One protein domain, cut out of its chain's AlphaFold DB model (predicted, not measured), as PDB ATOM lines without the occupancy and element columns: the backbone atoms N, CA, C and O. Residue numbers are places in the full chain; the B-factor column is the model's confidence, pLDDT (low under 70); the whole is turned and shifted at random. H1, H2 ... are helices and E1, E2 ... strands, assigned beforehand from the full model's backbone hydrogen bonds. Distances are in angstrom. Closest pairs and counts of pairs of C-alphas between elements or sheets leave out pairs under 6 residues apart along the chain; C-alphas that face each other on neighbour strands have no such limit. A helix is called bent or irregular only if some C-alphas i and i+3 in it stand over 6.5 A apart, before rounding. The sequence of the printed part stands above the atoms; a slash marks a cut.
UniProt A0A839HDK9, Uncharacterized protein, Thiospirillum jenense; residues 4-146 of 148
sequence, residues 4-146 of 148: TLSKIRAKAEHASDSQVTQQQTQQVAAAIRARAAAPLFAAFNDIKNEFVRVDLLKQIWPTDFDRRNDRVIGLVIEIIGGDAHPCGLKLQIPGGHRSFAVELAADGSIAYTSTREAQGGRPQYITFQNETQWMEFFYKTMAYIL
ATOM      1  N   THR A   4     -34.568   5.044   0.556       73.38
ATOM      2  CA  THR A   4     -34.276   4.628  -0.822       73.38
ATOM      3  C   THR A   4     -33.844   5.802  -1.707       73.38
ATOM      4  O   THR A   4     -32.914   5.664  -2.501       73.38
ATOM      5  N   LEU A   5     -34.463   6.979  -1.554       72.75
ATOM      6  CA  LEU A   5     -34.092   8.176  -2.325       72.75
ATOM      7  C   LEU A   5     -32.718   8.717  -1.906       72.75
ATOM      8  O   LEU A   5     -31.954   9.161  -2.763       72.75
ATOM      9  N   SER A   6     -32.378   8.623  -0.619       76.12
ATOM     10  CA  SER A   6     -31.050   8.994  -0.113       76.12
ATOM     11  C   SER A   6     -29.951   8.088  -0.682       76.12
ATOM     12  O   SER A   6     -28.920   8.582  -1.133       76.12
ATOM     13  N   LYS A   7     -30.191   6.770  -0.756       74.50
ATOM     14  CA  LYS A   7     -29.248   5.798  -1.345       74.50
ATOM     15  C   LYS A   7     -29.034   5.998  -2.850       74.50
ATOM     16  O   LYS A   7     -27.921   5.804  -3.335       74.50
ATOM     17  N   ILE A   8     -30.075   6.389  -3.589       74.56
ATOM     18  CA  ILE A   8     -29.970   6.690  -5.028       74.56
ATOM     19  C   ILE A   8     -29.150   7.966  -5.257       74.56
ATOM     20  O   ILE A   8     -28.266   7.958  -6.112       74.56
ATOM     21  N   ARG A   9     -29.386   9.030  -4.475       72.56
ATOM     22  CA  ARG A   9     -28.600  10.273  -4.563       72.56
ATOM     23  C   ARG A   9     -27.125  10.045  -4.247       72.56
ATOM     24  O   ARG A   9     -26.292  10.416  -5.062       72.56
ATOM     25  N   ALA A  10     -26.817   9.324  -3.169       73.25
ATOM     26  CA  ALA A  10     -25.436   8.994  -2.820       73.25
ATOM     27  C   ALA A  10     -24.721   8.197  -3.930       73.25
ATOM     28  O   ALA A  10     -23.567   8.464  -4.249       73.25
ATOM     29  N   LYS A  11     -25.406   7.243  -4.582       70.62
ATOM     30  CA  LYS A  11     -24.837   6.518  -5.734       70.62
ATOM     31  C   LYS A  11     -24.626   7.411  -6.959       70.62
ATOM     32  O   LYS A  11     -23.637   7.221  -7.661       70.62
ATOM     33  N   ALA A  12     -25.536   8.346  -7.227       68.25
ATOM     34  CA  ALA A  12     -25.402   9.292  -8.331       68.25
ATOM     35  C   ALA A  12     -24.247  10.283  -8.098       68.25
ATOM     36  O   ALA A  12     -23.472  10.537  -9.015       68.25
ATOM     37  N   GLU A  13     -24.089  10.774  -6.868       70.38
ATOM     38  CA  GLU A  13     -22.985  11.652  -6.457       70.38
ATOM     39  C   GLU A  13     -21.634  10.927  -6.557       70.38
ATOM     40  O   GLU A  13     -20.730  11.415  -7.229       70.38
ATOM     41  N   HIS A  14     -21.520   9.699  -6.036       63.00
ATOM     42  CA  HIS A  14     -20.298   8.897  -6.187       63.00
ATOM     43  C   HIS A  14     -19.954   8.564  -7.646       63.00
ATOM     44  O   HIS A  14     -18.776   8.527  -8.007       63.00
ATOM     45  N   ALA A  15     -20.958   8.316  -8.494       60.22
ATOM     46  CA  ALA A  15     -20.743   8.098  -9.923       60.22
ATOM     47  C   ALA A  15     -20.246   9.375 -10.621       60.22
ATOM     48  O   ALA A  15     -19.335   9.298 -11.445       60.22
ATOM     49  N   SER A  16     -20.790  10.537 -10.247       68.12
ATOM     50  CA  SER A  16     -20.356  11.846 -10.743       68.12
ATOM     51  C   SER A  16     -18.914  12.161 -10.326       68.12
ATOM     52  O   SER A  16     -18.086  12.473 -11.180       68.12
ATOM     53  N   ASP A  17     -18.566  11.994  -9.048       68.75
ATOM     54  CA  ASP A  17     -17.204  12.242  -8.546       68.75
ATOM     55  C   ASP A  17     -16.172  11.301  -9.184       68.75
ATOM     56  O   ASP A  17     -15.060  11.709  -9.542       68.75
ATOM     57  N   SER A  18     -16.557  10.040  -9.397       65.25
ATOM     58  CA  SER A  18     -15.720   9.057 -10.091       65.25
ATOM     59  C   SER A  18     -15.509   9.434 -11.559       65.25
ATOM     60  O   SER A  18     -14.394   9.305 -12.068       65.25
ATOM     61  N   GLN A  19     -16.544   9.942 -12.238       67.25
ATOM     62  CA  GLN A  19     -16.442  10.414 -13.621       67.25
ATOM     63  C   GLN A  19     -15.537  11.641 -13.751       67.25
ATOM     64  O   GLN A  19     -14.687  11.668 -14.642       67.25
ATOM     65  N   VAL A  20     -15.662  12.622 -12.854       71.56
ATOM     66  CA  VAL A  20     -14.810  13.824 -12.859       71.56
ATOM     67  C   VAL A  20     -13.342  13.445 -12.629       71.56
ATOM     68  O   VAL A  20     -12.462  13.894 -13.365       71.56
ATOM     69  N   THR A  21     -13.073  12.550 -11.675       72.44
ATOM     70  CA  THR A  21     -11.710  12.081 -11.370       72.44
ATOM     71  C   THR A  21     -11.100  11.292 -12.535       72.44
ATOM     72  O   THR A  21      -9.931  11.480 -12.885       72.44
ATOM     73  N   GLN A  22     -11.888  10.432 -13.190       72.75
ATOM     74  CA  GLN A  22     -11.444   9.692 -14.376       72.75
ATOM     75  C   GLN A  22     -11.150  10.621 -15.555       72.75
ATOM     76  O   GLN A  22     -10.118  10.453 -16.207       72.75
ATOM     77  N   GLN A  23     -11.999  11.620 -15.805       72.62
ATOM     78  CA  GLN A  23     -11.767  12.605 -16.867       72.62
ATOM     79  C   GLN A  23     -10.488  13.411 -16.626       72.62
ATOM     80  O   GLN A  23      -9.680  13.552 -17.544       72.62
ATOM     81  N   GLN A  24     -10.252  13.878 -15.396       76.00
ATOM     82  CA  GLN A  24      -9.007  14.573 -15.046       76.00
ATOM     83  C   GLN A  24      -7.781  13.677 -15.254       76.00
ATOM     84  O   GLN A  24      -6.799  14.096 -15.864       76.00
ATOM     85  N   THR A  25      -7.854  12.414 -14.827       81.00
ATOM     86  CA  THR A  25      -6.755  11.449 -14.995       81.00
ATOM     87  C   THR A  25      -6.453  11.192 -16.474       81.00
ATOM     88  O   THR A  25      -5.292  11.171 -16.883       81.00
ATOM     89  N   GLN A  26      -7.490  11.044 -17.302       82.31
ATOM     90  CA  GLN A  26      -7.347  10.857 -18.748       82.31
ATOM     91  C   GLN A  26      -6.744  12.086 -19.435       82.31
ATOM     92  O   GLN A  26      -5.890  11.926 -20.307       82.31
ATOM     93  N   GLN A  27      -7.135  13.296 -19.028       86.88
ATOM     94  CA  GLN A  27      -6.550  14.535 -19.549       86.88
ATOM     95  C   GLN A  27      -5.068  14.656 -19.185       86.88
ATOM     96  O   GLN A  27      -4.250  14.964 -20.050       86.88
ATOM     97  N   VAL A  28      -4.696  14.341 -17.940       89.75
ATOM     98  CA  VAL A  28      -3.288  14.328 -17.509       89.75
ATOM     99  C   VAL A  28      -2.486  13.303 -18.315       89.75
ATOM    100  O   VAL A  28      -1.426  13.632 -18.845       89.75
ATOM    101  N   ALA A  29      -3.009  12.087 -18.484       91.69
ATOM    102  CA  ALA A  29      -2.366  11.048 -19.287       91.69
ATOM    103  C   ALA A  29      -2.201  11.465 -20.763       91.69
ATOM    104  O   ALA A  29      -1.148  11.246 -21.363       91.69
ATOM    105  N   ALA A  30      -3.216  12.102 -21.353       93.06
ATOM    106  CA  ALA A  30      -3.142  12.633 -22.713       93.06
ATOM    107  C   ALA A  30      -2.072  13.728 -22.838       93.06
ATOM    108  O   ALA A  30      -1.249  13.667 -23.750       93.06
ATOM    109  N   ALA A  31      -2.019  14.663 -21.887       94.62
ATOM    110  CA  ALA A  31      -1.020  15.728 -21.864       94.62
ATOM    111  C   ALA A  31       0.413  15.191 -21.715       94.62
ATOM    112  O   ALA A  31       1.322  15.677 -22.389       94.62
ATOM    113  N   ILE A  32       0.626  14.163 -20.881       96.12
ATOM    114  CA  ILE A  32       1.939  13.516 -20.727       96.12
ATOM    115  C   ILE A  32       2.383  12.887 -22.051       96.12
ATOM    116  O   ILE A  32       3.502  13.144 -22.502       96.12
ATOM    117  N   ARG A  33       1.506  12.112 -22.706       97.19
ATOM    118  CA  ARG A  33       1.823  11.494 -24.004       97.19
ATOM    119  C   ARG A  33       2.106  12.540 -25.073       97.19
ATOM    120  O   ARG A  33       3.089  12.415 -25.794       97.19
ATOM    121  N   ALA A  34       1.285  13.586 -25.140       97.38
ATOM    122  CA  ALA A  34       1.462  14.659 -26.108       97.38
ATOM    123  C   ALA A  34       2.789  15.402 -25.908       97.38
ATOM    124  O   ALA A  34       3.511  15.664 -26.868       97.38
ATOM    125  N   ARG A  35       3.165  15.672 -24.652       97.69
ATOM    126  CA  ARG A  35       4.452  16.294 -24.329       97.69
ATOM    127  C   ARG A  35       5.632  15.433 -24.777       97.69
ATOM    128  O   ARG A  35       6.576  15.971 -25.344       97.69
ATOM    129  N   ALA A  36       5.583  14.126 -24.537       97.75
ATOM    130  CA  ALA A  36       6.651  13.214 -24.947       97.75
ATOM    131  C   ALA A  36       6.688  12.973 -26.468       97.75
ATOM    132  O   ALA A  36       7.741  12.671 -27.019       97.75
ATOM    133  N   ALA A  37       5.564  13.151 -27.167       98.25
ATOM    134  CA  ALA A  37       5.507  13.092 -28.626       98.25
ATOM    135  C   ALA A  37       5.942  14.403 -29.307       98.25
ATOM    136  O   ALA A  37       6.086  14.433 -30.527       98.25
ATOM    137  N   ALA A  38       6.163  15.494 -28.565       98.25
ATOM    138  CA  ALA A  38       6.497  16.798 -29.143       98.25
ATOM    139  C   ALA A  38       7.695  16.776 -30.124       98.25
ATOM    140  O   ALA A  38       7.580  17.403 -31.180       98.25
ATOM    141  N   PRO A  39       8.798  16.035 -29.871       98.44
ATOM    142  CA  PRO A  39       9.923  15.949 -30.809       98.44
ATOM    143  C   PRO A  39       9.545  15.349 -32.166       98.44
ATOM    144  O   PRO A  39      10.028  15.813 -33.198       98.44
ATOM    145  N   LEU A  40       8.634  14.369 -32.184       98.56
ATOM    146  CA  LEU A  40       8.109  13.774 -33.413       98.56
ATOM    147  C   LEU A  40       7.402  14.827 -34.269       98.56
ATOM    148  O   LEU A  40       7.649  14.918 -35.468       98.56
ATOM    149  N   PHE A  41       6.539  15.638 -33.656       98.31
ATOM    150  CA  PHE A  41       5.797  16.676 -34.371       98.31
ATOM    151  C   PHE A  41       6.666  17.864 -34.768       98.31
ATOM    152  O   PHE A  41       6.420  18.450 -35.818       98.31
ATOM    153  N   ALA A  42       7.674  18.219 -33.970       98.31
ATOM    154  CA  ALA A  42       8.663  19.221 -34.355       98.31
ATOM    155  C   ALA A  42       9.401  18.772 -35.626       98.31
ATOM    156  O   ALA A  42       9.292  19.431 -36.657       98.31
ATOM    157  N   ALA A  43      10.002  17.579 -35.593       98.25
ATOM    158  CA  ALA A  43      10.692  17.001 -36.741       98.25
ATOM    159  C   ALA A  43       9.775  16.837 -37.961       98.25
ATOM    160  O   ALA A  43      10.173  17.117 -39.089       98.25
ATOM    161  N   PHE A  44       8.531  16.399 -37.753       98.19
ATOM    162  CA  PHE A  44       7.558  16.287 -38.833       98.19
ATOM    163  C   PHE A  44       7.212  17.654 -39.438       98.19
ATOM    164  O   PHE A  44       7.132  17.772 -40.656       98.19
ATOM    165  N   ASN A  45       7.024  18.691 -38.620       98.00
ATOM    166  CA  ASN A  45       6.727  20.036 -39.112       98.00
ATOM    167  C   ASN A  45       7.851  20.620 -39.970       98.00
ATOM    168  O   ASN A  45       7.538  21.361 -40.903       98.00
ATOM    169  N   ASP A  46       9.101  20.248 -39.695       97.94
ATOM    170  CA  ASP A  46      10.257  20.665 -40.488       97.94
ATOM    171  C   ASP A  46      10.254  20.037 -41.892       97.94
ATOM    172  O   ASP A  46      10.706  20.668 -42.841       97.94
ATOM    173  N   ILE A  47       9.701  18.825 -42.049       97.38
ATOM    174  CA  ILE A  47       9.751  18.062 -43.314       97.38
ATOM    175  C   ILE A  47       8.399  17.896 -44.019       97.38
ATOM    176  O   ILE A  47       8.338  17.348 -45.117       97.38
ATOM    177  N   LYS A  48       7.279  18.306 -43.413       97.25
ATOM    178  CA  LYS A  48       5.928  17.970 -43.912       97.25
ATOM    179  C   LYS A  48       5.645  18.461 -45.338       97.25
ATOM    180  O   LYS A  48       4.790  17.897 -46.018       97.25
ATOM    181  N   ASN A  49       6.344  19.511 -45.767       97.81
ATOM    182  CA  ASN A  49       6.215  20.110 -47.093       97.81
ATOM    183  C   ASN A  49       7.275  19.607 -48.084       97.81
ATOM    184  O   ASN A  49       7.275  20.046 -49.232       97.81
ATOM    185  N   GLU A  50       8.164  18.706 -47.674       98.06
ATOM    186  CA  GLU A  50       9.163  18.111 -48.559       98.06
ATOM    187  C   GLU A  50       8.535  17.074 -49.493       98.06
ATOM    188  O   GLU A  50       7.473  16.512 -49.201       98.06
ATOM    189  N   PHE A  51       9.175  16.854 -50.641       97.94
ATOM    190  CA  PHE A  51       8.703  15.917 -51.658       97.94
ATOM    191  C   PHE A  51       8.932  14.457 -51.251       97.94
ATOM    192  O   PHE A  51       9.948  14.086 -50.653       97.94
ATOM    193  N   VAL A  52       7.972  13.610 -51.606       97.88
ATOM    194  CA  VAL A  52       8.034  12.155 -51.468       97.88
ATOM    195  C   VAL A  52       8.551  11.556 -52.770       97.88
ATOM    196  O   VAL A  52       8.111  11.938 -53.853       97.88
ATOM    197  N   ARG A  53       9.415  10.542 -52.674       97.44
ATOM    198  CA  ARG A  53       9.909   9.806 -53.847       97.44
ATOM    199  C   ARG A  53       8.753   9.312 -54.715       97.44
ATOM    200  O   ARG A  53       7.895   8.554 -54.254       97.44
ATOM    201  N   VAL A  54       8.796   9.635 -56.006       96.12
ATOM    202  CA  VAL A  54       7.769   9.231 -56.983       96.12
ATOM    203  C   VAL A  54       7.557   7.713 -57.018       96.12
ATOM    204  O   VAL A  54       6.420   7.250 -57.094       96.12
ATOM    205  N   ASP A  55       8.622   6.915 -56.909       96.31
ATOM    206  CA  ASP A  55       8.512   5.449 -56.894       96.31
ATOM    207  C   ASP A  55       7.760   4.922 -55.670       96.31
ATOM    208  O   ASP A  55       7.107   3.879 -55.742       96.31
ATOM    209  N   LEU A  56       7.819   5.643 -54.550       96.88
ATOM    210  CA  LEU A  56       7.055   5.315 -53.357       96.88
ATOM    211  C   LEU A  56       5.583   5.685 -53.554       96.88
ATOM    212  O   LEU A  56       4.713   4.862 -53.269       96.88
ATOM    213  N   LEU A  57       5.296   6.863 -54.120       97.38
ATOM    214  CA  LEU A  57       3.927   7.275 -54.450       97.38
ATOM    215  C   LEU A  57       3.248   6.282 -55.405       97.38
ATOM    216  O   LEU A  57       2.112   5.890 -55.158       97.38
ATOM    217  N   LYS A  58       3.958   5.792 -56.430       97.12
ATOM    218  CA  LYS A  58       3.461   4.745 -57.345       97.12
ATOM    219  C   LYS A  58       3.156   3.423 -56.643       97.12
ATOM    220  O   LYS A  58       2.236   2.718 -57.041       97.12
ATOM    221  N   GLN A  59       3.919   3.061 -55.614       96.44
ATOM    222  CA  GLN A  59       3.652   1.846 -54.840       96.44
ATOM    223  C   GLN A  59       2.449   2.001 -53.907       96.44
ATOM    224  O   GLN A  59       1.764   1.018 -53.630       96.44
ATOM    225  N   ILE A  60       2.200   3.212 -53.404       95.62
ATOM    226  CA  ILE A  60       1.028   3.497 -52.576       95.62
ATOM    227  C   ILE A  60      -0.237   3.610 -53.441       95.62
ATOM    228  O   ILE A  60      -1.249   2.978 -53.134       95.62
ATOM    229  N   TRP A  61      -0.179   4.407 -54.508       95.56
ATOM    230  CA  TRP A  61      -1.307   4.790 -55.360       95.56
ATOM    231  C   TRP A  61      -1.005   4.498 -56.838       95.56
ATOM    232  O   TRP A  61      -0.834   5.416 -57.640       95.56
ATOM    233  N   PRO A  62      -0.937   3.219 -57.246       95.25
ATOM    234  CA  PRO A  62      -0.468   2.841 -58.583       95.25
ATOM    235  C   PRO A  62      -1.314   3.402 -59.731       95.25
ATOM    236  O   PRO A  62      -0.826   3.522 -60.852       95.25
ATOM    237  N   THR A  63      -2.575   3.737 -59.466       96.50
ATOM    238  CA  THR A  63      -3.549   4.169 -60.475       96.50
ATOM    239  C   THR A  63      -3.698   5.682 -60.608       96.50
ATOM    240  O   THR A  63      -4.233   6.137 -61.614       96.50
ATOM    241  N   ASP A  64      -3.302   6.452 -59.594       95.62
ATOM    242  CA  ASP A  64      -3.650   7.874 -59.468       95.62
ATOM    243  C   ASP A  64      -2.620   8.700 -58.676       95.62
ATOM    244  O   ASP A  64      -2.949   9.787 -58.201       95.62
ATOM    245  N   PHE A  65      -1.383   8.211 -58.509       95.69
ATOM    246  CA  PHE A  65      -0.332   8.920 -57.762       95.69
ATOM    247  C   PHE A  65      -0.082  10.350 -58.269       95.69
ATOM    248  O   PHE A  65       0.245  11.224 -57.476       95.69
ATOM    249  N   ASP A  66      -0.270  10.595 -59.567       94.06
ATOM    250  CA  ASP A  66      -0.111  11.889 -60.240       94.06
ATOM    251  C   ASP A  66      -1.146  12.936 -59.803       94.06
ATOM    252  O   ASP A  66      -0.957  14.132 -60.016       94.06
ATOM    253  N   ARG A  67      -2.245  12.494 -59.184       95.50
ATOM    254  CA  ARG A  67      -3.328  13.349 -58.675       95.50
ATOM    255  C   ARG A  67      -3.292  13.509 -57.159       95.50
ATOM    256  O   ARG A  67      -4.152  14.190 -56.597       95.50
ATOM    257  N   ARG A  68      -2.358  12.836 -56.484       95.19
ATOM    258  CA  ARG A  68      -2.220  12.852 -55.026       95.19
ATOM    259  C   ARG A  68      -1.271  13.962 -54.601       95.19
ATOM    260  O   ARG A  68      -0.498  14.485 -55.394       95.19
ATOM    261  N   ASN A  69      -1.352  14.326 -53.327       95.88
ATOM    262  CA  ASN A  69      -0.380  15.229 -52.735       95.88
ATOM    263  C   ASN A  69       0.975  14.506 -52.668       95.88
ATOM    264  O   ASN A  69       1.089  13.462 -52.026       95.88
ATOM    265  N   ASP A  70       1.965  15.061 -53.357       96.50
ATOM    266  CA  ASP A  70       3.320  14.527 -53.488       96.50
ATOM    267  C   ASP A  70       4.244  14.933 -52.330       96.50
ATOM    268  O   ASP A  70       5.421  14.574 -52.316       96.50
ATOM    269  N   ARG A  71       3.721  15.665 -51.341       97.75
ATOM    270  CA  ARG A  71       4.441  16.054 -50.126       97.75
ATOM    271  C   ARG A  71       4.211  15.068 -48.994       97.75
ATOM    272  O   ARG A  71       3.187  14.387 -48.948       97.75
ATOM    273  N   VAL A  72       5.115  15.044 -48.013       97.31
ATOM    274  CA  VAL A  72       5.011  14.137 -46.851       97.31
ATOM    275  C   VAL A  72       3.676  14.286 -46.118       97.31
ATOM    276  O   VAL A  72       3.094  13.285 -45.702       97.31
ATOM    277  N   ILE A  73       3.146  15.507 -45.991       97.81
ATOM    278  CA  ILE A  73       1.831  15.742 -45.377       97.81
ATOM    279  C   ILE A  73       0.703  14.981 -46.087       97.81
ATOM    280  O   ILE A  73      -0.251  14.567 -45.438       97.81
ATOM    281  N   GLY A  74       0.839  14.729 -47.393       96.94
ATOM    282  CA  GLY A  74      -0.081  13.914 -48.182       96.94
ATOM    283  C   GLY A  74      -0.117  12.441 -47.779       96.94
ATOM    284  O   GLY A  74      -1.086  11.750 -48.086       96.94
ATOM    285  N   LEU A  75       0.909  11.959 -47.070       97.62
ATOM    286  CA  LEU A  75       0.963  10.601 -46.535       97.62
ATOM    287  C   LEU A  75       0.299  10.478 -45.159       97.62
ATOM    288  O   LEU A  75       0.072   9.356 -44.712       97.62
ATOM    289  N   VAL A  76       0.011  11.577 -44.453       97.38
ATOM    290  CA  VAL A  76      -0.598  11.507 -43.117       97.38
ATOM    291  C   VAL A  76      -2.059  11.090 -43.230       97.38
ATOM    292  O   VAL A  76      -2.863  11.758 -43.872       97.38
ATOM    293  N   ILE A  77      -2.404   9.995 -42.557       96.19
ATOM    294  CA  ILE A  77      -3.775   9.476 -42.483       96.19
ATOM    295  C   ILE A  77      -4.437   9.901 -41.175       96.19
ATOM    296  O   ILE A  77      -5.640  10.134 -41.133       96.19
ATOM    297  N   GLU A  78      -3.655   9.976 -40.096       96.88
ATOM    298  CA  GLU A  78      -4.176  10.227 -38.757       96.88
ATOM    299  C   GLU A  78      -3.126  10.897 -37.869       96.88
ATOM    300  O   GLU A  78      -1.954  10.503 -37.854       96.88
ATOM    301  N   ILE A  79      -3.582  11.876 -37.085       97.62
ATOM    302  CA  ILE A  79      -2.884  12.379 -35.904       97.62
ATOM    303  C   ILE A  79      -3.476  11.661 -34.688       97.62
ATOM    304  O   ILE A  79      -4.613  11.907 -34.281       97.62
ATOM    305  N   ILE A  80      -2.709  10.737 -34.122       97.12
ATOM    306  CA  ILE A  80      -3.129   9.901 -32.996       97.12
ATOM    307  C   ILE A  80      -3.230  10.788 -31.752       97.12
ATOM    308  O   ILE A  80      -2.326  11.576 -31.478       97.12
ATOM    309  N   GLY A  81      -4.322  10.662 -30.997       92.00
ATOM    310  CA  GLY A  81      -4.623  11.533 -29.851       92.00
ATOM    311  C   GLY A  81      -5.372  12.823 -30.216       92.00
ATOM    312  O   GLY A  81      -5.821  13.537 -29.319       92.00
ATOM    313  N   GLY A  82      -5.577  13.080 -31.515       91.25
ATOM    314  CA  GLY A  82      -6.288  14.249 -32.030       91.25
ATOM    315  C   GLY A  82      -5.515  15.561 -31.873       91.25
ATOM    316  O   GLY A  82      -4.410  15.597 -31.337       91.25
ATOM    317  N   ASP A  83      -6.119  16.659 -32.327       89.19
ATOM    318  CA  ASP A  83      -5.432  17.956 -32.432       89.19
ATOM    319  C   ASP A  83      -5.115  18.604 -31.077       89.19
ATOM    320  O   ASP A  83      -4.148  19.351 -30.952       89.19
ATOM    321  N   ALA A  84      -5.918  18.322 -30.047       89.62
ATOM    322  CA  ALA A  84      -5.736  18.916 -28.724       89.62
ATOM    323  C   ALA A  84      -4.525  18.329 -27.979       89.62
ATOM    324  O   ALA A  84      -3.786  19.057 -27.315       89.62
ATOM    325  N   HIS A  85      -4.325  17.012 -28.083       94.31
ATOM    326  CA  HIS A  85      -3.265  16.280 -27.388       94.31
ATOM    327  C   HIS A  85      -2.626  15.243 -28.322       94.31
ATOM    328  O   HIS A  85      -2.752  14.036 -28.084       94.31
ATOM    329  N   PRO A  86      -1.936  15.699 -29.380       96.69
ATOM    330  CA  PRO A  86      -1.387  14.808 -30.386       96.69
ATOM    331  C   PRO A  86      -0.257  13.980 -29.771       96.69
ATOM    332  O   PRO A  86       0.716  14.521 -29.250       96.69
ATOM    333  N   CYS A  87      -0.385  12.659 -29.816       97.69
ATOM    334  CA  CYS A  87       0.563  11.715 -29.225       97.69
ATOM    335  C   CYS A  87       1.182  10.748 -30.240       97.69
ATOM    336  O   CYS A  87       1.933   9.852 -29.860       97.69
ATOM    337  N   GLY A  88       0.869  10.900 -31.524       98.06
ATOM    338  CA  GLY A  88       1.472  10.103 -32.578       98.06
ATOM    339  C   GLY A  88       0.984  10.473 -33.970       98.06
ATOM    340  O   GLY A  88       0.038  11.238 -34.134       98.06
ATOM    341  N   LEU A  89       1.618   9.898 -34.981       97.81
ATOM    342  CA  LEU A  89       1.241  10.065 -36.381       97.81
ATOM    343  C   LEU A  89       1.144   8.712 -37.066       97.81
ATOM    344  O   LEU A  89       1.911   7.796 -36.759       97.81
ATOM    345  N   LYS A  90       0.216   8.600 -38.013       98.25
ATOM    346  CA  LYS A  90       0.059   7.439 -38.886       98.25
ATOM    347  C   LYS A  90       0.239   7.858 -40.335       98.25
ATOM    348  O   LYS A  90      -0.453   8.749 -40.825       98.25
ATOM    349  N   LEU A  91       1.163   7.187 -41.012       98.06
ATOM    350  CA  LEU A  91       1.524   7.435 -42.401       98.06
ATOM    351  C   LEU A  91       1.067   6.289 -43.292       98.06
ATOM    352  O   LEU A  91       1.239   5.113 -42.952       98.06
ATOM    353  N   GLN A  92       0.576   6.649 -44.468       97.31
ATOM    354  CA  GLN A  92       0.451   5.761 -45.606       97.31
ATOM    355  C   GLN A  92       1.841   5.442 -46.150       97.31
ATOM    356  O   GLN A  92       2.640   6.336 -46.421       97.31
ATOM    357  N   ILE A  93       2.124   4.156 -46.327       95.88
ATOM    358  CA  ILE A  93       3.366   3.659 -46.918       95.88
ATOM    359  C   ILE A  93       3.054   2.481 -47.855       95.88
ATOM    360  O   ILE A  93       1.928   1.973 -47.845       95.88
ATOM    361  N   PRO A  94       4.012   2.002 -48.669       95.06
ATOM    362  CA  PRO A  94       3.762   0.873 -49.560       95.06
ATOM    363  C   PRO A  94       3.183  -0.344 -48.827       95.06
ATOM    364  O   PRO A  94       3.727  -0.793 -47.817       95.06
ATOM    365  N   GLY A  95       2.062  -0.878 -49.314       92.88
ATOM    366  CA  GLY A  95       1.422  -2.075 -48.754       92.88
ATOM    367  C   GLY A  95       0.758  -1.903 -47.379       92.88
ATOM    368  O   GLY A  95       0.434  -2.911 -46.747       92.88
ATOM    369  N   GLY A  96       0.559  -0.673 -46.887       95.19
ATOM    370  CA  GLY A  96      -0.205  -0.425 -45.659       95.19
ATOM    371  C   GLY A  96       0.166   0.871 -44.943       95.19
ATOM    372  O   GLY A  96       0.328   1.913 -45.571       95.19
ATOM    373  N   HIS A  97       0.293   0.817 -43.618       96.75
ATOM    374  CA  HIS A  97       0.502   1.998 -42.780       96.75
ATOM    375  C   HIS A  97       1.643   1.791 -41.792       96.75
ATOM    376  O   HIS A  97       1.877   0.675 -41.322       96.75
ATOM    377  N   ARG A  98       2.321   2.877 -41.421       97.88
ATOM    378  CA  ARG A  98       3.193   2.890 -40.244       97.88
ATOM    379  C   ARG A  98       2.794   4.015 -39.318       97.88
ATOM    380  O   ARG A  98       2.660   5.152 -39.760       97.88
ATOM    381  N   SER A  99       2.646   3.696 -38.043       98.19
ATOM    382  CA  SER A  99       2.472   4.688 -36.997       98.19
ATOM    383  C   SER A  99       3.722   4.840 -36.144       98.19
ATOM    384  O   SER A  99       4.557   3.933 -36.041       98.19
ATOM    385  N   PHE A 100       3.826   6.017 -35.543       98.50
ATOM    386  CA  PHE A 100       4.745   6.370 -34.475       98.50
ATOM    387  C   PHE A 100       3.886   6.961 -33.374       98.50
ATOM    388  O   PHE A 100       3.187   7.941 -33.625       98.50
ATOM    389  N   ALA A 101       3.892   6.361 -32.192       98.19
ATOM    390  CA  ALA A 101       3.043   6.806 -31.103       98.19
ATOM    391  C   ALA A 101       3.770   6.736 -29.767       98.19
ATOM    392  O   ALA A 101       4.725   5.981 -29.578       98.19
ATOM    393  N   VAL A 102       3.279   7.548 -28.844       98.12
ATOM    394  CA  VAL A 102       3.632   7.502 -27.438       98.12
ATOM    395  C   VAL A 102       2.447   6.929 -26.683       98.12
ATOM    396  O   VAL A 102       1.334   7.456 -26.745       98.12
ATOM    397  N   GLU A 103       2.700   5.873 -25.929       95.38
ATOM    398  CA  GLU A 103       1.747   5.256 -25.020       95.38
ATOM    399  C   GLU A 103       2.191   5.453 -23.569       95.38
ATOM    400  O   GLU A 103       3.351   5.753 -23.280       95.38
ATOM    401  N   LEU A 104       1.243   5.306 -22.645       93.25
ATOM    402  CA  LEU A 104       1.535   5.230 -21.218       93.25
ATOM    403  C   LEU A 104       1.287   3.801 -20.769       93.25
ATOM    404  O   LEU A 104       0.185   3.277 -20.953       93.25
ATOM    405  N   ALA A 105       2.308   3.189 -20.186       88.38
ATOM    406  CA  ALA A 105       2.176   1.901 -19.537       88.38
ATOM    407  C   ALA A 105       1.362   2.028 -18.238       88.38
ATOM    408  O   ALA A 105       1.127   3.121 -17.718       88.38
ATOM    409  N   ALA A 106       0.922   0.889 -17.699       85.00
ATOM    410  CA  ALA A 106       0.103   0.843 -16.487       85.00
ATOM    411  C   ALA A 106       0.816   1.414 -15.243       85.00
ATOM    412  O   ALA A 106       0.155   1.850 -14.306       85.00
ATOM    413  N   ASP A 107       2.149   1.430 -15.246       87.88
ATOM    414  CA  ASP A 107       2.991   2.023 -14.201       87.88
ATOM    415  C   ASP A 107       3.229   3.536 -14.391       87.88
ATOM    416  O   ASP A 107       3.945   4.155 -13.605       87.88
ATOM    417  N   GLY A 108       2.632   4.141 -15.423       86.44
ATOM    418  CA  GLY A 108       2.797   5.553 -15.766       86.44
ATOM    419  C   GLY A 108       4.079   5.869 -16.537       86.44
ATOM    420  O   GLY A 108       4.322   7.039 -16.839       86.44
ATOM    421  N   SER A 109       4.891   4.865 -16.878       92.31
ATOM    422  CA  SER A 109       6.065   5.063 -17.726       92.31
ATOM    423  C   SER A 109       5.670   5.300 -19.187       92.31
ATOM    424  O   SER A 109       4.626   4.850 -19.669       92.31
ATOM    425  N   ILE A 110       6.513   6.050 -19.897       96.12
ATOM    426  CA  ILE A 110       6.325   6.342 -21.316       96.12
ATOM    427  C   ILE A 110       6.838   5.166 -22.147       96.12
ATOM    428  O   ILE A 110       7.994   4.766 -22.017       96.12
ATOM    429  N   ALA A 111       5.997   4.674 -23.052       96.12
ATOM    430  CA  ALA A 111       6.365   3.696 -24.061       96.12
ATOM    431  C   ALA A 111       6.363   4.353 -25.445       96.12
ATOM    432  O   ALA A 111       5.330   4.809 -25.933       96.12
ATOM    433  N   TYR A 112       7.525   4.380 -26.093       98.19
ATOM    434  CA  TYR A 112       7.656   4.832 -27.476       98.19
ATOM    435  C   TYR A 112       7.445   3.646 -28.408       98.19
ATOM    436  O   TYR A 112       8.139   2.632 -28.279       98.19
ATOM    437  N   THR A 113       6.510   3.755 -29.349       98.06
ATOM    438  CA  THR A 113       6.130   2.642 -30.222       98.06
ATOM    439  C   THR A 113       6.147   3.026 -31.699       98.06
ATOM    440  O   THR A 113       5.930   4.177 -32.094       98.06
ATOM    441  N   SER A 114       6.426   2.038 -32.547       98.19
ATOM    442  CA  SER A 114       6.100   2.090 -33.968       98.19
ATOM    443  C   SER A 114       5.364   0.826 -34.372       98.19
ATOM    444  O   SER A 114       5.827  -0.282 -34.095       98.19
ATOM    445  N   THR A 115       4.251   0.997 -35.079       97.88
ATOM    446  CA  THR A 115       3.434  -0.117 -35.557       97.88
ATOM    447  C   THR A 115       3.430  -0.128 -37.074       97.88
ATOM    448  O   THR A 115       3.207   0.902 -37.704       97.88
ATOM    449  N   ARG A 116       3.677  -1.290 -37.683       97.00
ATOM    450  CA  ARG A 116       3.501  -1.526 -39.121       97.00
ATOM    451  C   ARG A 116       2.255  -2.371 -39.333       97.00
ATOM    452  O   ARG A 116       2.227  -3.540 -38.963       97.00
ATOM    453  N   GLU A 117       1.254  -1.792 -39.973       95.81
ATOM    454  CA  GLU A 117       0.035  -2.479 -40.392       95.81
ATOM    455  C   GLU A 117       0.146  -2.794 -41.886       95.81
ATOM    456  O   GLU A 117       0.174  -1.883 -42.710       95.81
ATOM    457  N   ALA A 118       0.248  -4.072 -42.248       91.69
ATOM    458  CA  ALA A 118       0.215  -4.501 -43.645       91.69
ATOM    459  C   ALA A 118      -1.227  -4.798 -44.083       91.69
ATOM    460  O   ALA A 118      -2.031  -5.272 -43.278       91.69
ATOM    461  N   GLN A 119      -1.548  -4.580 -45.360       83.75
ATOM    462  CA  GLN A 119      -2.840  -4.977 -45.924       83.75
ATOM    463  C   GLN A 119      -3.038  -6.499 -45.772       83.75
ATOM    464  O   GLN A 119      -2.345  -7.291 -46.403       83.75
ATOM    465  N   GLY A 120      -3.955  -6.908 -44.890       78.69
ATOM    466  CA  GLY A 120      -4.287  -8.318 -44.637       78.69
ATOM    467  C   GLY A 120      -3.351  -9.069 -43.679       78.69
ATOM    468  O   GLY A 120      -3.514 -10.275 -43.499       78.69
ATOM    469  N   GLY A 121      -2.385  -8.387 -43.053       84.31
ATOM    470  CA  GLY A 121      -1.431  -8.989 -42.118       84.31
ATOM    471  C   GLY A 121      -1.695  -8.639 -40.652       84.31
ATOM    472  O   GLY A 121      -2.411  -7.691 -40.333       84.31
ATOM    473  N   ARG A 122      -1.061  -9.383 -39.734       90.00
ATOM    474  CA  ARG A 122      -0.997  -8.975 -38.323       90.00
ATOM    475  C   ARG A 122      -0.100  -7.738 -38.185       90.00
ATOM    476  O   ARG A 122       0.979  -7.735 -38.781       90.00
ATOM    477  N   PRO A 123      -0.495  -6.726 -37.392       93.44
ATOM    478  CA  PRO A 123       0.368  -5.584 -37.136       93.44
ATOM    479  C   PRO A 123       1.671  -6.010 -36.448       93.44
ATOM    480  O   PRO A 123       1.665  -6.853 -35.549       93.44
ATOM    481  N   GLN A 124       2.785  -5.429 -36.884       95.06
ATOM    482  CA  GLN A 124       4.096  -5.614 -36.268       95.06
ATOM    483  C   GLN A 124       4.386  -4.426 -35.361       95.06
ATOM    484  O   GLN A 124       4.333  -3.286 -35.817       95.06
ATOM    485  N   TYR A 125       4.724  -4.699 -34.106       95.38
ATOM    486  CA  TYR A 125       4.988  -3.679 -33.097       95.38
ATOM    487  C   TYR A 125       6.473  -3.638 -32.764       95.38
ATOM    488  O   TYR A 125       7.119  -4.678 -32.626       95.38
ATOM    489  N   ILE A 126       7.001  -2.430 -32.617       97.12
ATOM    490  CA  ILE A 126       8.340  -2.172 -32.100       97.12
ATOM    491  C   ILE A 126       8.182  -1.200 -30.939       97.12
ATOM    492  O   ILE A 126       7.598  -0.133 -31.115       97.12
ATOM    493  N   THR A 127       8.726  -1.562 -29.782       96.81
ATOM    494  CA  THR A 127       8.822  -0.679 -28.619       96.81
ATOM    495  C   THR A 127      10.274  -0.274 -28.435       96.81
ATOM    496  O   THR A 127      11.172  -1.115 -28.513       96.81
ATOM    497  N   PHE A 128      10.509   1.011 -28.205       96.88
ATOM    498  CA  PHE A 128      11.843   1.579 -28.044       96.88
ATOM    499  C   PHE A 128      12.118   1.874 -26.575       96.88
ATOM    500  O   PHE A 128      11.208   2.190 -25.810       96.88
ATOM    501  N   GLN A 129      13.387   1.783 -26.181       93.94
ATOM    502  CA  GLN A 129      13.787   2.009 -24.790       93.94
ATOM    503  C   GLN A 129      13.734   3.489 -24.404       93.94
ATOM    504  O   GLN A 129      13.563   3.819 -23.235       93.94
ATOM    505  N   ASN A 130      13.935   4.383 -25.373       96.00
ATOM    506  CA  ASN A 130      13.973   5.822 -25.159       96.00
ATOM    507  C   ASN A 130      13.581   6.593 -26.427       96.00
ATOM    508  O   ASN A 130      13.504   6.035 -27.525       96.00
ATOM    509  N   GLU A 131      13.370   7.896 -26.243       97.56
ATOM    510  CA  GLU A 131      13.000   8.847 -27.291       97.56
ATOM    511  C   GLU A 131      14.022   8.876 -28.435       97.56
ATOM    512  O   GLU A 131      13.638   8.857 -29.600       97.56
ATOM    513  N   THR A 132      15.324   8.858 -28.128       98.31
ATOM    514  CA  THR A 132      16.390   8.942 -29.138       98.31
ATOM    515  C   THR A 132      16.317   7.794 -30.140       98.31
ATOM    516  O   THR A 132      16.298   8.040 -31.343       98.31
ATOM    517  N   GLN A 133      16.206   6.547 -29.674       98.25
ATOM    518  CA  GLN A 133      16.102   5.378 -30.558       98.25
ATOM    519  C   GLN A 133      14.838   5.426 -31.428       98.25
ATOM    520  O   GLN A 133      14.868   5.065 -32.608       98.25
ATOM    521  N   TRP A 134      13.726   5.876 -30.847       98.50
ATOM    522  CA  TRP A 134      12.462   6.026 -31.562       98.50
ATOM    523  C   TRP A 134      12.544   7.104 -32.647       98.50
ATOM    524  O   TRP A 134      12.151   6.859 -33.791       98.50
ATOM    525  N   MET A 135      13.135   8.257 -32.327       98.69
ATOM    526  CA  MET A 135      13.348   9.349 -33.276       98.69
ATOM    527  C   MET A 135      14.344   8.971 -34.375       98.69
ATOM    528  O   MET A 135      14.091   9.251 -35.544       98.69
ATOM    529  N   GLU A 136      15.425   8.252 -34.064       98.50
ATOM    530  CA  GLU A 136      16.318   7.694 -35.088       98.50
ATOM    531  C   GLU A 136      15.577   6.777 -36.065       98.50
ATOM    532  O   GLU A 136      15.830   6.803 -37.273       98.50
ATOM    533  N   PHE A 137      14.651   5.960 -35.559       98.38
ATOM    534  CA  PHE A 137      13.833   5.098 -36.402       98.38
ATOM    535  C   PHE A 137      12.850   5.902 -37.269       98.38
ATOM    536  O   PHE A 137      12.655   5.571 -38.446       98.38
ATOM    537  N   PHE A 138      12.286   6.988 -36.733       98.50
ATOM    538  CA  PHE A 138      11.504   7.952 -37.510       98.50
ATOM    539  C   PHE A 138      12.341   8.575 -38.633       98.50
ATOM    540  O   PHE A 138      11.945   8.483 -39.795       98.50
ATOM    541  N   TYR A 139      13.537   9.095 -38.339       98.31
ATOM    542  CA  TYR A 139      14.417   9.692 -39.349       98.31
ATOM    543  C   TYR A 139      14.838   8.697 -40.430       98.31
ATOM    544  O   TYR A 139      14.794   9.027 -41.612       98.31
ATOM    545  N   LYS A 140      15.167   7.452 -40.065       97.94
ATOM    546  CA  LYS A 140      15.453   6.384 -41.042       97.94
ATOM    547  C   LYS A 140      14.250   6.094 -41.939       97.94
ATOM    548  O   LYS A 140      14.412   5.866 -43.135       97.94
ATOM    549  N   THR A 141      13.044   6.126 -41.375       97.06
ATOM    550  CA  THR A 141      11.805   5.963 -42.145       97.06
ATOM    551  C   THR A 141      11.598   7.138 -43.100       97.06
ATOM    552  O   THR A 141      11.284   6.915 -44.266       97.06
ATOM    553  N   MET A 142      11.820   8.374 -42.645       97.62
ATOM    554  CA  MET A 142      11.695   9.567 -43.487       97.62
ATOM    555  C   MET A 142      12.753   9.603 -44.590       97.62
ATOM    556  O   MET A 142      12.415   9.899 -45.726       97.62
ATOM    557  N   ALA A 143      13.995   9.202 -44.313       96.44
ATOM    558  CA  ALA A 143      15.056   9.115 -45.319       96.44
ATOM    559  C   ALA A 143      14.724   8.132 -46.458       96.44
ATOM    560  O   ALA A 143      15.132   8.337 -47.599       96.44
ATOM    561  N   TYR A 144      13.965   7.071 -46.164       95.38
ATOM    562  CA  TYR A 144      13.449   6.161 -47.189       95.38
ATOM    563  C   TYR A 144      12.307   6.781 -48.013       95.38
ATOM    564  O   TYR A 144      12.130   6.427 -49.177       95.38
ATOM    565  N   ILE A 145      11.529   7.688 -47.413       96.12
ATOM    566  CA  ILE A 145      10.338   8.293 -48.021       96.12
ATOM    567  C   ILE A 145      10.669   9.520 -48.868       96.12
ATOM    568  O   ILE A 145      10.112   9.688 -49.953       96.12
ATOM    569  N   LEU A 146      11.548  10.373 -48.359       94.62
ATOM    570  CA  LEU A 146      11.855  11.682 -48.912       94.62
ATOM    571  C   LEU A 146      12.703  11.593 -50.177       94.62
ATOM    572  O   LEU A 146      13.612  10.763 -50.284       94.62
TER     573      LEU A 146
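What this domain is: This is residues 4 to 146 of the 148 residues of an uncharacterized protein of Thiospirillum jenense (UniProt A0A839HDK9). A long helical arm sticks out from a compact body: residues 4 to 26 of the bent first helix, H1, stand free. The body is a twisted sheet of five strands with H4 packed over one face, the second arm H1b beside H4, and the short H2 and H3 near the end of E2. The printed part has 143 residues, in the order H1 H2 H3 E1 E2 E3 E4 E5 H4; the sheet runs E1 E2 E3 E4 E5, antiparallel throughout, and the class is mixed, helices and strands. The whole is loose, with a radius of gyration of the C-alphas of 19.8 A and spans of 70 by 33 by 29 A, the arm making the length.

Where its parts are: Find C-alpha 4 at (-34.276, 4.628, -0.822), where H1, residues 4 to 47, begins. By its hydrogen bonds it was assigned as one helix, but it is bent: C-alphas 36 and 39 are 7.2 A apart. Arm H1a, residues 4 to 36, runs 48.3 A to (6.651, 13.214, -24.947); arm H1b, residues 39 to 47, is 12.7 A long, at a steep tilt of 52 degrees to H1a. Next come H2, residues 54 to 60, and H3, residues 72 to 75. The strands are E1, residues 76 to 80; E2, 88 to 93; E3, 96 to 104, 25.1 A; E4, 110 to 118, 25.6 A; and E5, 124 to 128. H4, residues 131 to 145, runs 20.9 A and ends at (10.338, 8.293, -48.021).

How they stand to each other: Start at the sheet, a meander, each strand the antiparallel neighbour and hairpin partner of the one before. Look for N 77 and O 90 at 2.9 A between E1 and E2, N 91 and O 98 at 2.8 A between E2 and E3, N 103 and O 111 at 2.8 A between E3 and E4, and N 116 and O 124 at 2.8 A between E4 and E5. H4 is on the sheet at a height of 9.7 A, over E4 and only just over E3, with 3 C-alphas; it runs along the strands, at 13 degrees to E4 on the local plane. H1a stands at the sheet's level, its height 2.8 A; the C-alphas of Arg 33 and Val 102, its closest to E3, are 5.6 A apart. H1b and H4 only just touch, with 3 pairs of C-alphas within 8 A, through residues 135 to 138 of H4 alone; closest are the C-alphas of Leu 40 and Met 135, 6.9 A, at a shallow tilt of 23 degrees, the same way. H1b, H2 and H3 only graze the sheet. In H1a, H1b, H2 and H4 every O i to N i+4 pair is within hydrogen-bond range; H3 is too short for one.

The domain as a whole: The C-alphas farthest apart, of Thr 4 and Asp 55, are 70.5 A apart; without residues 4 to 26 the body spans 46 by 31 by 24 A. The printed part has no cut. The link from H2 to H3, 11 residues, is long. Mean pLDDT of the printed part is 91.8; residues 12 and 14 to 19 are under 70.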